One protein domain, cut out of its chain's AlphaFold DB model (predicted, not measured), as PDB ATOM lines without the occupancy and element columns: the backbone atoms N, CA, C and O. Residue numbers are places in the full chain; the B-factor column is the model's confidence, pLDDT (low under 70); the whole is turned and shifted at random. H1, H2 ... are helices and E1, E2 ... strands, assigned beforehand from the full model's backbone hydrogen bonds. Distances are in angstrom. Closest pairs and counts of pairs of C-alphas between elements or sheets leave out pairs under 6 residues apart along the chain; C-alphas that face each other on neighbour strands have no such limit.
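AT A GLANCE: This is residues 482 to 568 of the 790 residues of an uncharacterized protein of Pycnococcus provasolii (UniProt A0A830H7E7). A long, thin ribbon of antiparallel strands, E2, E4 and E3, makes the middle of an extended rod, with the helices H1 and H2 at one end and the small two-strand sheet E1 and E5 at the other. The chain goes out along E2 and E3, turns round through the helices and comes back along E4. The printed part has 87 residues, in the order E1 E2 E3 H1 H2 E4 E5, of mixed class; the sheet order is E2 - E4 - E3. The radius of gyration of the C-alphas is 18.7 A, and the spans are 58 by 26 by 16 A.

IN THESE COORDINATES: Find C-alpha 547 at (110.810, 66.942, 86.841); from there E4, residues 547 to 556, runs 25.5 A and bends by 50 degrees at residue 550. E3, residues 504 to 511, is 16.9 A long and bends by 81 degrees at residue 507; E2 is residues 496 to 498. H1 is residues 519 to 523, and H2, residues 532 to 543, is 16.7 A long. E1, residues 482 to 485, begins at (136.010, 91.464, 104.675); E5 is residues 562 to 568.

HOW THE PARTS SIT: Pairing on E4 is staggered: residues 547 to 553 pair with E3, N 509 to O 549 at 2.8 A, and 554 to 556 with E2, N 498 to O 554 at 2.9 A. H2 only grazes this sheet with residues 537 to 543; its closest C-alphas to E4 are Arg 541 and Leu 547, 5.6 A. H1 only grazes it with residues 519 to 522. H1 and H2 are close but not clearly touching, the closest C-alphas, Glu 521 and Phe 538, being 7.1 A apart. Every O i to N i+4 pair is within hydrogen-bond range in both helices. E1 and E5 are antiparallel, N 484 to O 566 at 2.8 A; E4 and E5 are apart.

THE WHOLE: The farthest C-alphas, Ser 482 and Arg 528, are 60.3 A apart. The printed part has no cut and no long link. Look for pLDDT under 70 at residues 482 to 503, 527 to 530 and 555 to 568.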
ATOM      1  N   SER A 482     136.069  91.376 106.134       55.62
ATOM      2  CA  SER A 482     136.010  91.464 104.675       55.62
ATOM      3  C   SER A 482     135.565  90.124 104.091       55.62
ATOM      4  O   SER A 482     135.826  89.078 104.687       55.62
ATOM      5  N   LEU A 483     134.890  90.123 102.941       53.78
ATOM      6  CA  LEU A 483     134.585  88.870 102.247       53.78
ATOM      7  C   LEU A 483     135.893  88.244 101.754       53.78
ATOM      8  O   LEU A 483     136.684  88.898 101.073       53.78
ATOM      9  N   ARG A 484     136.129  86.981 102.106       52.16
ATOM     10  CA  ARG A 484     137.333  86.257 101.712       52.16
ATOM     11  C   ARG A 484     137.280  86.012 100.210       52.16
ATOM     12  O   ARG A 484     136.412  85.292  99.716       52.16
ATOM     13  N   GLN A 485     138.245  86.571  99.491       55.22
ATOM     14  CA  GLN A 485     138.511  86.168  98.118       55.22
ATOM     15  C   GLN A 485     139.088  84.750  98.166       55.22
ATOM     16  O   GLN A 485     140.209  84.535  98.621       55.22
ATOM     17  N   VAL A 486     138.270  83.764  97.795       53.91
ATOM     18  CA  VAL A 486     138.673  82.360  97.748       53.91
ATOM     19  C   VAL A 486     138.868  81.981  96.295       53.91
ATOM     20  O   VAL A 486     137.912  81.645  95.597       53.91
ATOM     21  N   GLU A 487     140.122  81.979  95.860       47.81
ATOM     22  CA  GLU A 487     140.510  81.230  94.671       47.81
ATOM     23  C   GLU A 487     140.075  79.776  94.867       47.81
ATOM     24  O   GLU A 487     140.413  79.109  95.856       47.81
ATOM     25  N   ARG A 488     139.219  79.288  93.963       50.84
ATOM     26  CA  ARG A 488     138.699  77.923  94.034       50.84
ATOM     27  C   ARG A 488     139.799  76.974  93.572       50.84
ATOM     28  O   ARG A 488     139.800  76.559  92.423       50.84
ATOM     29  N   SER A 489     140.662  76.595  94.520       44.03
ATOM     30  CA  SER A 489     141.854  75.714  94.470       44.03
ATOM     31  C   SER A 489     141.726  74.344  93.750       44.03
ATOM     32  O   SER A 489     142.574  73.472  93.928       44.03
ATOM     33  N   ARG A 490     140.660  74.093  92.983       50.28
ATOM     34  CA  ARG A 490     140.422  72.882  92.178       50.28
ATOM     35  C   ARG A 490     139.915  73.178  90.756       50.28
ATOM     36  O   ARG A 490     139.525  72.246  90.060       50.28
ATOM     37  N   MET A 491     139.874  74.444  90.341       50.59
ATOM     38  CA  MET A 491     139.452  74.875  89.006       50.59
ATOM     39  C   MET A 491     140.625  75.610  88.335       50.59
ATOM     40  O   MET A 491     141.274  76.392  89.026       50.59
ATOM     41  N   PRO A 492     140.894  75.407  87.032       48.69
ATOM     42  CA  PRO A 492     141.792  76.281  86.279       48.69
ATOM     43  C   PRO A 492     141.282  77.724  86.279       48.69
ATOM     44  O   PRO A 492     140.066  77.954  86.282       48.69
ATOM     45  N   ASP A 493     142.202  78.686  86.252       49.28
ATOM     46  CA  ASP A 493     141.848  80.101  86.291       49.28
ATOM     47  C   ASP A 493     140.955  80.525  85.123       49.28
ATOM     48  O   ASP A 493     141.094  80.085  83.982       49.28
ATOM     49  N   GLY A 494     140.024  81.426  85.434       54.97
ATOM     50  CA  GLY A 494     139.204  82.110  84.443       54.97
ATOM     51  C   GLY A 494     138.020  81.328  83.875       54.97
ATOM     52  O   GLY A 494     137.336  81.901  83.035       54.97
ATOM     53  N   VAL A 495     137.727  80.089  84.310       60.28
ATOM     54  CA  VAL A 495     136.585  79.317  83.773       60.28
ATOM     55  C   VAL A 495     135.733  78.649  84.862       60.28
ATOM     56  O   VAL A 495     136.138  77.697  85.532       60.28
ATOM     57  N   VAL A 496     134.486  79.102  85.001       58.88
ATOM     58  CA  VAL A 496     133.475  78.540  85.907       58.88
ATOM     59  C   VAL A 496     132.452  77.758  85.091       58.88
ATOM     60  O   VAL A 496     131.969  78.236  84.068       58.88
ATOM     61  N   ARG A 497     132.076  76.557  85.544       63.50
ATOM     62  CA  ARG A 497     130.959  75.839  84.922       63.50
ATOM     63  C   ARG A 497     129.633  76.488  85.316       63.50
ATOM     64  O   ARG A 497     129.349  76.590  86.508       63.50
ATOM     65  N   SER A 498     128.832  76.893  84.333       64.19
ATOM     66  CA  SER A 498     127.485  77.433  84.531       64.19
ATOM     67  C   SER A 498     126.435  76.555  83.844       64.19
ATOM     68  O   SER A 498     126.699  75.938  82.810       64.19
ATOM     69  N   SER A 499     125.235  76.499  84.420       63.34
ATOM     70  CA  SER A 499     124.044  75.919  83.780       63.34
ATOM     71  C   SER A 499     123.356  76.903  82.821       63.34
ATOM     72  O   SER A 499     122.516  76.506  82.018       63.34
ATOM     73  N   SER A 500     123.728  78.188  82.876       65.19
ATOM     74  CA  SER A 500     123.236  79.247  81.985       65.19
ATOM     75  C   SER A 500     123.816  79.190  80.570       65.19
ATOM     76  O   SER A 500     123.171  79.670  79.643       65.19
ATOM     77  N   GLU A 501     124.998  78.594  80.385       68.75
ATOM     78  CA  GLU A 501     125.622  78.388  79.070       68.75
ATOM     79  C   GLU A 501     125.764  76.886  78.760       68.75
ATOM     80  O   GLU A 501     126.871  76.350  78.786       68.75
ATOM     81  N   PRO A 502     124.661  76.163  78.489       67.00
ATOM     82  CA  PRO A 502     124.699  74.719  78.277       67.00
ATOM     83  C   PRO A 502     125.501  74.344  77.020       67.00
ATOM     84  O   PRO A 502     125.155  74.761  75.913       67.00
ATOM     85  N   ARG A 503     126.549  73.519  77.174       68.62
ATOM     86  CA  ARG A 503     127.330  72.952  76.049       68.62
ATOM     87  C   ARG A 503     127.494  71.433  76.108       68.62
ATOM     88  O   ARG A 503     127.576  70.801  75.062       68.62
ATOM     89  N   GLU A 504     127.524  70.851  77.303       79.00
ATOM     90  CA  GLU A 504     127.745  69.422  77.540       79.00
ATOM     91  C   GLU A 504     126.659  68.863  78.469       79.00
ATOM     92  O   GLU A 504     126.286  69.491  79.465       79.00
ATOM     93  N   MET A 505     126.169  67.657  78.170       83.25
ATOM     94  CA  MET A 505     125.319  66.889  79.080       83.25
ATOM     95  C   MET A 505     126.201  66.172  80.102       83.25
ATOM     96  O   MET A 505     127.115  65.442  79.717       83.25
ATOM     97  N   ARG A 506     125.938  66.382  81.395       78.50
ATOM     98  CA  ARG A 506     126.788  65.866  82.481       78.50
ATOM     99  C   ARG A 506     126.124  64.788  83.332       78.50
ATOM    100  O   ARG A 506     126.804  63.864  83.775       78.50
ATOM    101  N   GLY A 507     124.829  64.921  83.585       87.25
ATOM    102  CA  GLY A 507     124.136  64.139  84.602       87.25
ATOM    103  C   GLY A 507     122.627  64.329  84.542       87.25
ATOM    104  O   GLY A 507     122.069  64.605  83.479       87.25
ATOM    105  N   LEU A 508     121.976  64.184  85.694       90.94
ATOM    106  CA  LEU A 508     120.541  64.384  85.871       90.94
ATOM    107  C   LEU A 508     120.302  65.419  86.972       90.94
ATOM    108  O   LEU A 508     120.925  65.353  88.031       90.94
ATOM    109  N   GLU A 509     119.379  66.342  86.727       89.31
ATOM    110  CA  GLU A 509     118.936  67.380  87.659       89.31
ATOM    111  C   GLU A 509     117.411  67.316  87.844       89.31
ATOM    112  O   GLU A 509     116.696  66.746  87.019       89.31
ATOM    113  N   GLN A 510     116.899  67.928  88.910       92.44
ATOM    114  CA  GLN A 510     115.473  68.234  89.044       92.44
ATOM    115  C   GLN A 510     115.232  69.674  88.579       92.44
ATOM    116  O   GLN A 510     115.952  70.589  88.981       92.44
ATOM    117  N   SER A 511     114.277  69.868  87.668       89.38
ATOM    118  CA  SER A 511     113.937  71.175  87.092       89.38
ATOM    119  C   SER A 511     112.482  71.193  86.586       89.38
ATOM    120  O   SER A 511     111.785  70.186  86.625       89.38
ATOM    121  N   ASP A 512     111.995  72.324  86.075       90.62
ATOM    122  CA  ASP A 512     110.720  72.454  85.344       90.62
ATOM    123  C   ASP A 512     110.901  72.491  83.809       90.62
ATOM    124  O   ASP A 512     109.928  72.607  83.048       90.62
ATOM    125  N   ALA A 513     112.152  72.398  83.345       87.62
ATOM    126  CA  ALA A 513     112.556  72.560  81.954       87.62
ATOM    127  C   ALA A 513     112.135  71.379  81.056       87.62
ATOM    128  O   ALA A 513     112.924  70.477  80.781       87.62
ATOM    129  N   ILE A 514     110.914  71.440  80.506       89.38
ATOM    130  CA  ILE A 514     110.346  70.439  79.571       89.38
ATOM    131  C   ILE A 514     111.344  70.017  78.478       89.38
ATOM    132  O   ILE A 514     111.465  68.831  78.192       89.38
ATOM    133  N   SER A 515     112.092  70.956  77.890       88.56
ATOM    134  CA  SER A 515     113.058  70.669  76.816       88.56
ATOM    135  C   SER A 515     114.209  69.738  77.225       88.56
ATOM    136  O   SER A 515     114.901  69.224  76.351       88.56
ATOM    137  N   ARG A 516     114.441  69.549  78.532       88.31
ATOM    138  CA  ARG A 516     115.471  68.668  79.101       88.31
ATOM    139  C   ARG A 516     114.891  67.452  79.832       88.31
ATOM    140  O   ARG A 516     115.676  66.660  80.344       88.31
ATOM    141  N   MET A 517     113.565  67.299  79.916       91.75
ATOM    142  CA  MET A 517     112.946  66.236  80.718       91.75
ATOM    143  C   MET A 517     113.317  64.838  80.209       91.75
ATOM    144  O   MET A 517     113.437  64.605  79.004       91.75
ATOM    145  N   LEU A 518     113.440  63.881  81.127       92.50
ATOM    146  CA  LEU A 518     113.633  62.481  80.775       92.50
ATOM    147  C   LEU A 518     112.406  61.923  80.032       92.50
ATOM    148  O   LEU A 518     111.267  62.229  80.408       92.50
ATOM    149  N   PRO A 519     112.595  61.005  79.060       90.94
ATOM    150  CA  PRO A 519     111.490  60.304  78.401       90.94
ATOM    151  C   PRO A 519     110.524  59.613  79.381       90.94
ATOM    152  O   PRO A 519     109.335  59.494  79.097       90.94
ATOM    153  N   THR A 520     111.009  59.207  80.558       88.44
ATOM    154  CA  THR A 520     110.202  58.616  81.635       88.44
ATOM    155  C   THR A 520     109.169  59.591  82.215       88.44
ATOM    156  O   THR A 520     108.042  59.180  82.481       88.44
ATOM    157  N   GLU A 521     109.497  60.881  82.360       89.69
ATOM    158  CA  GLU A 521     108.521  61.901  82.786       89.69
ATOM    159  C   GLU A 521     107.503  62.173  81.666       89.69
ATOM    160  O   GLU A 521     106.311  62.332  81.928       89.69
ATOM    161  N   TYR A 522     107.937  62.130  80.399       87.62
ATOM    162  CA  TYR A 522     107.042  62.261  79.243       87.62
ATOM    163  C   TYR A 522     106.005  61.124  79.154       87.62
ATOM    164  O   TYR A 522     104.866  61.358  78.744       87.62
ATOM    165  N   MET A 523     106.331  59.906  79.605       85.81
ATOM    166  CA  MET A 523     105.361  58.800  79.652       85.81
ATOM    167  C   MET A 523     104.135  59.107  80.527       85.81
ATOM    168  O   MET A 523     103.044  58.627  80.206       85.81
ATOM    169  N   LEU A 524     104.255  59.959  81.556       85.19
ATOM    170  CA  LEU A 524     103.125  60.384  82.401       85.19
ATOM    171  C   LEU A 524     102.060  61.187  81.631       85.19
ATOM    172  O   LEU A 524     100.892  61.195  82.037       85.19
ATOM    173  N   LEU A 525     102.457  61.837  80.530       83.12
ATOM    174  CA  LEU A 525     101.585  62.589  79.623       83.12
ATOM    175  C   LEU A 525     100.979  61.732  78.501       83.12
ATOM    176  O   LEU A 525     100.007  62.167  77.879       83.12
ATOM    177  N   SER A 526     101.541  60.548  78.234       81.25
ATOM    178  CA  SER A 526     101.235  59.751  77.039       81.25
ATOM    179  C   SER A 526      99.759  59.337  76.935       81.25
ATOM    180  O   SER A 526      99.101  58.993  77.915       81.25
ATOM    181  N   GLU A 527      99.215  59.371  75.718       64.31
ATOM    182  CA  GLU A 527      97.764  59.270  75.493       64.31
ATOM    183  C   GLU A 527      97.219  57.839  75.413       64.31
ATOM    184  O   GLU A 527      96.007  57.649  75.390       64.31
ATOM    185  N   ARG A 528      98.084  56.814  75.415       62.50
ATOM    186  CA  ARG A 528      97.650  55.422  75.190       62.50
ATOM    187  C   ARG A 528      96.928  54.770  76.378       62.50
ATOM    188  O   ARG A 528      96.223  53.797  76.141       62.50
ATOM    189  N   ALA A 529      97.061  55.304  77.599       58.16
ATOM    190  CA  ALA A 529      96.149  55.067  78.734       58.16
ATOM    191  C   ALA A 529      96.437  56.015  79.933       58.16
ATOM    192  O   ALA A 529      96.820  55.547  81.010       58.16
ATOM    193  N   PRO A 530      96.300  57.349  79.799       58.91
ATOM    194  CA  PRO A 530      96.587  58.268  80.893       58.91
ATOM    195  C   PRO A 530      95.491  58.197  81.959       58.91
ATOM    196  O   PRO A 530      94.363  58.645  81.741       58.91
ATOM    197  N   GLN A 531      95.827  57.715  83.156       71.25
ATOM    198  CA  GLN A 531      94.999  58.016  84.323       71.25
ATOM    199  C   GLN A 531      95.037  59.537  84.562       71.25
ATOM    200  O   GLN A 531      96.115  60.127  84.476       71.25
ATOM    201  N   PRO A 532      93.924  60.203  84.925       76.25
ATOM    202  CA  PRO A 532      93.944  61.645  85.208       76.25
ATOM    203  C   PRO A 532      94.972  62.006  86.298       76.25
ATOM    204  O   PRO A 532      95.615  63.052  86.227       76.25
ATOM    205  N   ALA A 533      95.213  61.082  87.233       81.25
ATOM    206  CA  ALA A 533      96.248  61.181  88.255       81.25
ATOM    207  C   ALA A 533      97.694  61.240  87.708       81.25
ATOM    208  O   ALA A 533      98.535  61.874  88.341       81.25
ATOM    209  N   SER A 534      98.026  60.626  86.559       83.31
ATOM    210  CA  SER A 534      99.396  60.690  86.004       83.31
ATOM    211  C   SER A 534      99.696  62.065  85.412       83.31
ATOM    212  O   SER A 534     100.740  62.644  85.707       83.31
ATOM    213  N   LYS A 535      98.740  62.633  84.663       86.00
ATOM    214  CA  LYS A 535      98.833  64.004  84.139       86.00
ATOM    215  C   LYS A 535      98.879  65.026  85.279       86.00
ATOM    216  O   LYS A 535      99.719  65.919  85.257       86.00
ATOM    217  N   GLN A 536      98.058  64.852  86.320       88.12
ATOM    218  CA  GLN A 536      98.129  65.680  87.532       88.12
ATOM    219  C   GLN A 536      99.499  65.587  88.221       88.12
ATOM    220  O   GLN A 536     100.071  66.623  88.538       88.12
ATOM    221  N   ARG A 537     100.074  64.385  88.387       87.00
ATOM    222  CA  ARG A 537     101.427  64.205  88.953       87.00
ATOM    223  C   ARG A 537     102.515  64.898  88.132       87.00
ATOM    224  O   ARG A 537     103.379  65.530  88.727       87.00
ATOM    225  N   PHE A 538     102.461  64.827  86.800       91.06
ATOM    226  CA  PHE A 538     103.387  65.576  85.942       91.06
ATOM    227  C   PHE A 538     103.263  67.092  86.167       91.06
ATOM    228  O   PHE A 538     104.266  67.781  86.333       91.06
ATOM    229  N   HIS A 539     102.035  67.620  86.209       90.56
ATOM    230  CA  HIS A 539     101.814  69.050  86.437       90.56
ATOM    231  C   HIS A 539     102.232  69.505  87.842       90.56
ATOM    232  O   HIS A 539     102.793  70.590  87.956       90.56
ATOM    233  N   LEU A 540     102.024  68.684  88.878       93.00
ATOM    234  CA  LEU A 540     102.491  68.953  90.244       93.00
ATOM    235  C   LEU A 540     104.023  68.994  90.310       93.00
ATOM    236  O   LEU A 540     104.570  70.043  90.631       93.00
ATOM    237  N   ARG A 541     104.711  67.939  89.845       90.81
ATOM    238  CA  ARG A 541     106.185  67.915  89.768       90.81
ATOM    239  C   ARG A 541     106.750  69.106  89.005       90.81
ATOM    240  O   ARG A 541     107.773  69.655  89.391       90.81
ATOM    241  N   ARG A 542     106.088  69.536  87.926       92.50
ATOM    242  CA  ARG A 542     106.510  70.721  87.172       92.50
ATOM    243  C   ARG A 542     106.362  72.019  87.973       92.50
ATOM    244  O   ARG A 542     107.223  72.879  87.850       92.50
ATOM    245  N   LEU A 543     105.294  72.168  88.759       93.38
ATOM    246  CA  LEU A 543     105.096  73.320  89.651       93.38
ATOM    247  C   LEU A 543     106.090  73.320  90.824       93.38
ATOM    248  O   LEU A 543     106.485  74.383  91.286       93.38
ATOM    249  N   GLU A 544     106.505  72.137  91.274       93.94
ATOM    250  CA  GLU A 544     107.485  71.933  92.350       93.94
ATOM    251  C   GLU A 544     108.946  71.968  91.843       93.94
ATOM    252  O   GLU A 544     109.874  71.885  92.641       93.94
ATOM    253  N   HIS A 545     109.164  72.137  90.529       92.06
ATOM    254  CA  HIS A 545     110.467  72.032  89.846       92.06
ATOM    255  C   HIS A 545     111.180  70.669  90.045       92.06
ATOM    256  O   HIS A 545     112.400  70.573  89.948       92.06
ATOM    257  N   GLU A 546     110.415  69.592  90.261       93.31
ATOM    258  CA  GLU A 546     110.892  68.222  90.499       93.31
ATOM    259  C   GLU A 546     110.878  67.303  89.254       93.31
ATOM    260  O   GLU A 546     111.021  66.084  89.393       93.31
ATOM    261  N   LEU A 547     110.705  67.814  88.023       92.62
ATOM    262  CA  LEU A 547     110.810  66.942  86.841       92.62
ATOM    263  C   LEU A 547     112.260  66.487  86.658       92.62
ATOM    264  O   LEU A 547     113.175  67.306  86.554       92.62
ATOM    265  N   SER A 548     112.448  65.175  86.537       93.25
ATOM    266  CA  SER A 548     113.739  64.578  86.205       93.25
ATOM    267  C   SER A 548     114.198  65.057  84.821       93.25
ATOM    268  O   SER A 548     113.570  64.728  83.811       93.25
ATOM    269  N   CYS A 549     115.284  65.823  84.767       92.38
ATOM    270  CA  CYS A 549     115.837  66.451  83.569       92.38
ATOM    271  C   CYS A 549     117.313  66.077  83.367       92.38
ATOM    272  O   CYS A 549     118.008  65.712  84.311       92.38
ATOM    273  N   TYR A 550     117.818  66.199  82.141       91.62
ATOM    274  CA  TYR A 550     119.253  66.131  81.866       91.62
ATOM    275  C   TYR A 550     119.962  67.406  82.352       91.62
ATOM    276  O   TYR A 550     119.616  68.508  81.923       91.62
ATOM    277  N   GLU A 551     120.982  67.250  83.200       87.31
ATOM    278  CA  GLU A 551     121.865  68.342  83.627       87.31
ATOM    279  C   GLU A 551     122.732  68.765  82.434       87.31
ATOM    280  O   GLU A 551     123.574  67.995  81.951       87.31
ATOM    281  N   LEU A 552     122.542  70.001  81.971       82.62
ATOM    282  CA  LEU A 552     123.431  70.636  81.006       82.62
ATOM    283  C   LEU A 552     124.351  71.614  81.734       82.62
ATOM    284  O   LEU A 552     123.895  72.506  82.448       82.62
ATOM    285  N   SER A 553     125.650  71.482  81.493       77.75
ATOM    286  CA  SER A 553     126.655  72.430  81.967       77.75
ATOM    287  C   SER A 553     127.505  72.909  80.797       77.75
ATOM    288  O   SER A 553     127.687  72.202  79.806       77.75
ATOM    289  N   GLY A 554     128.043  74.112  80.892       75.81
ATOM    290  CA  GLY A 554     129.112  74.554  80.010       75.81
ATOM    291  C   GLY A 554     130.022  75.533  80.718       75.81
ATOM    292  O   GLY A 554     129.902  75.769  81.918       75.81
ATOM    293  N   TRP A 555     130.996  76.033  79.977       66.94
ATOM    294  CA  TRP A 555     132.137  76.757  80.513       66.94
ATOM    295  C   TRP A 555     131.989  78.255  80.251       66.94
ATOM    296  O   TRP A 555     132.002  78.676  79.096       66.94
ATOM    297  N   THR A 556     131.884  79.037  81.326       64.88
ATOM    298  CA  THR A 556     131.704  80.494  81.301       64.88
ATOM    299  C   THR A 556     132.903  81.177  81.941       64.88
ATOM    300  O   THR A 556     133.326  80.809  83.041       64.88
ATOM    301  N   ASN A 557     133.426  82.218  81.297       59.97
ATOM    302  CA  ASN A 557     134.571  82.952  81.824       59.97
ATOM    303  C   ASN A 557     134.136  83.944  82.913       59.97
ATOM    304  O   ASN A 557     133.851  85.109  82.632       59.97
ATOM    305  N   LEU A 558     134.058  83.473  84.160       57.03
ATOM    306  CA  LEU A 558     133.788  84.301  85.336       57.03
ATOM    307  C   LEU A 558     135.080  84.505  86.147       57.03
ATOM    308  O   LEU A 558     135.781  83.526  86.414       57.03
ATOM    309  N   PRO A 559     135.396  85.747  86.569       53.91
ATOM    310  CA  PRO A 559     136.535  86.016  87.444       53.91
ATOM    311  C   PRO A 559     136.344  85.364  88.821       53.91
ATOM    312  O   PRO A 559     135.226  85.004  89.197       53.91
ATOM    313  N   ALA A 560     137.440  85.233  89.579       51.84
ATOM    314  CA  ALA A 560     137.468  84.580  90.888       51.84
ATOM    315  C   ALA A 560     136.313  85.046  91.796       51.84
ATOM    316  O   ALA A 560     136.250  86.199  92.220       51.84
ATOM    317  N   ALA A 561     135.381  84.133  92.079       49.97
ATOM    318  CA  ALA A 561     134.177  84.452  92.828       49.97
ATOM    319  C   ALA A 561     134.510  84.732  94.302       49.97
ATOM    320  O   ALA A 561     134.865  83.823  95.055       49.97
ATOM    321  N   THR A 562     134.334  85.982  94.731       50.50
ATOM    322  CA  THR A 562     134.317  86.349  96.150       50.50
ATOM    323  C   THR A 562     133.207  85.565  96.850       50.50
ATOM    324  O   THR A 562     132.035  85.726  96.517       50.50
ATOM    325  N   SER A 563     133.555  84.696  97.802       51.44
ATOM    326  CA  SER A 563     132.551  83.917  98.534       51.44
ATOM    327  C   SER A 563     131.950  84.758  99.656       51.44
ATOM    328  O   SER A 563     132.676  85.150 100.571       51.44
ATOM    329  N   GLU A 564     130.638  84.987  99.620       53.72
ATOM    330  CA  GLU A 564     129.933  85.763 100.650       53.72
ATOM    331  C   GLU A 564     129.959  85.064 102.028       53.72
ATOM    332  O   GLU A 564     130.048  85.726 103.060       53.72
ATOM    333  N   ASP A 565     130.001  83.725 102.053       51.84
ATOM    334  CA  ASP A 565     129.885  82.907 103.275       51.84
ATOM    335  C   ASP A 565     131.117  82.902 104.197       51.84
ATOM    336  O   ASP A 565     131.041  82.454 105.344       51.84
ATOM    337  N   LYS A 566     132.286  83.331 103.708       53.09
ATOM    338  CA  LYS A 566     133.536  83.296 104.483       53.09
ATOM    339  C   LYS A 566     134.075  84.700 104.645       53.09
ATOM    340  O   LYS A 566     134.673  85.241 103.725       53.09
ATOM    341  N   THR A 567     133.928  85.267 105.837       52.78
ATOM    342  CA  THR A 567     134.601  86.519 106.184       52.78
ATOM    343  C   THR A 567     136.032  86.249 106.636       52.78
ATOM    344  O   THR A 567     136.240  85.518 107.606       52.78
ATOM    345  N   GLU A 568     137.009  86.871 105.987       53.66
ATOM    346  CA  GLU A 568     138.384  86.935 106.475       53.66
ATOM    347  C   GLU A 568     138.553  88.181 107.347       53.66
ATOM    348  O   GLU A 568     138.177  89.295 106.960       53.66
TER     349      GLU A 568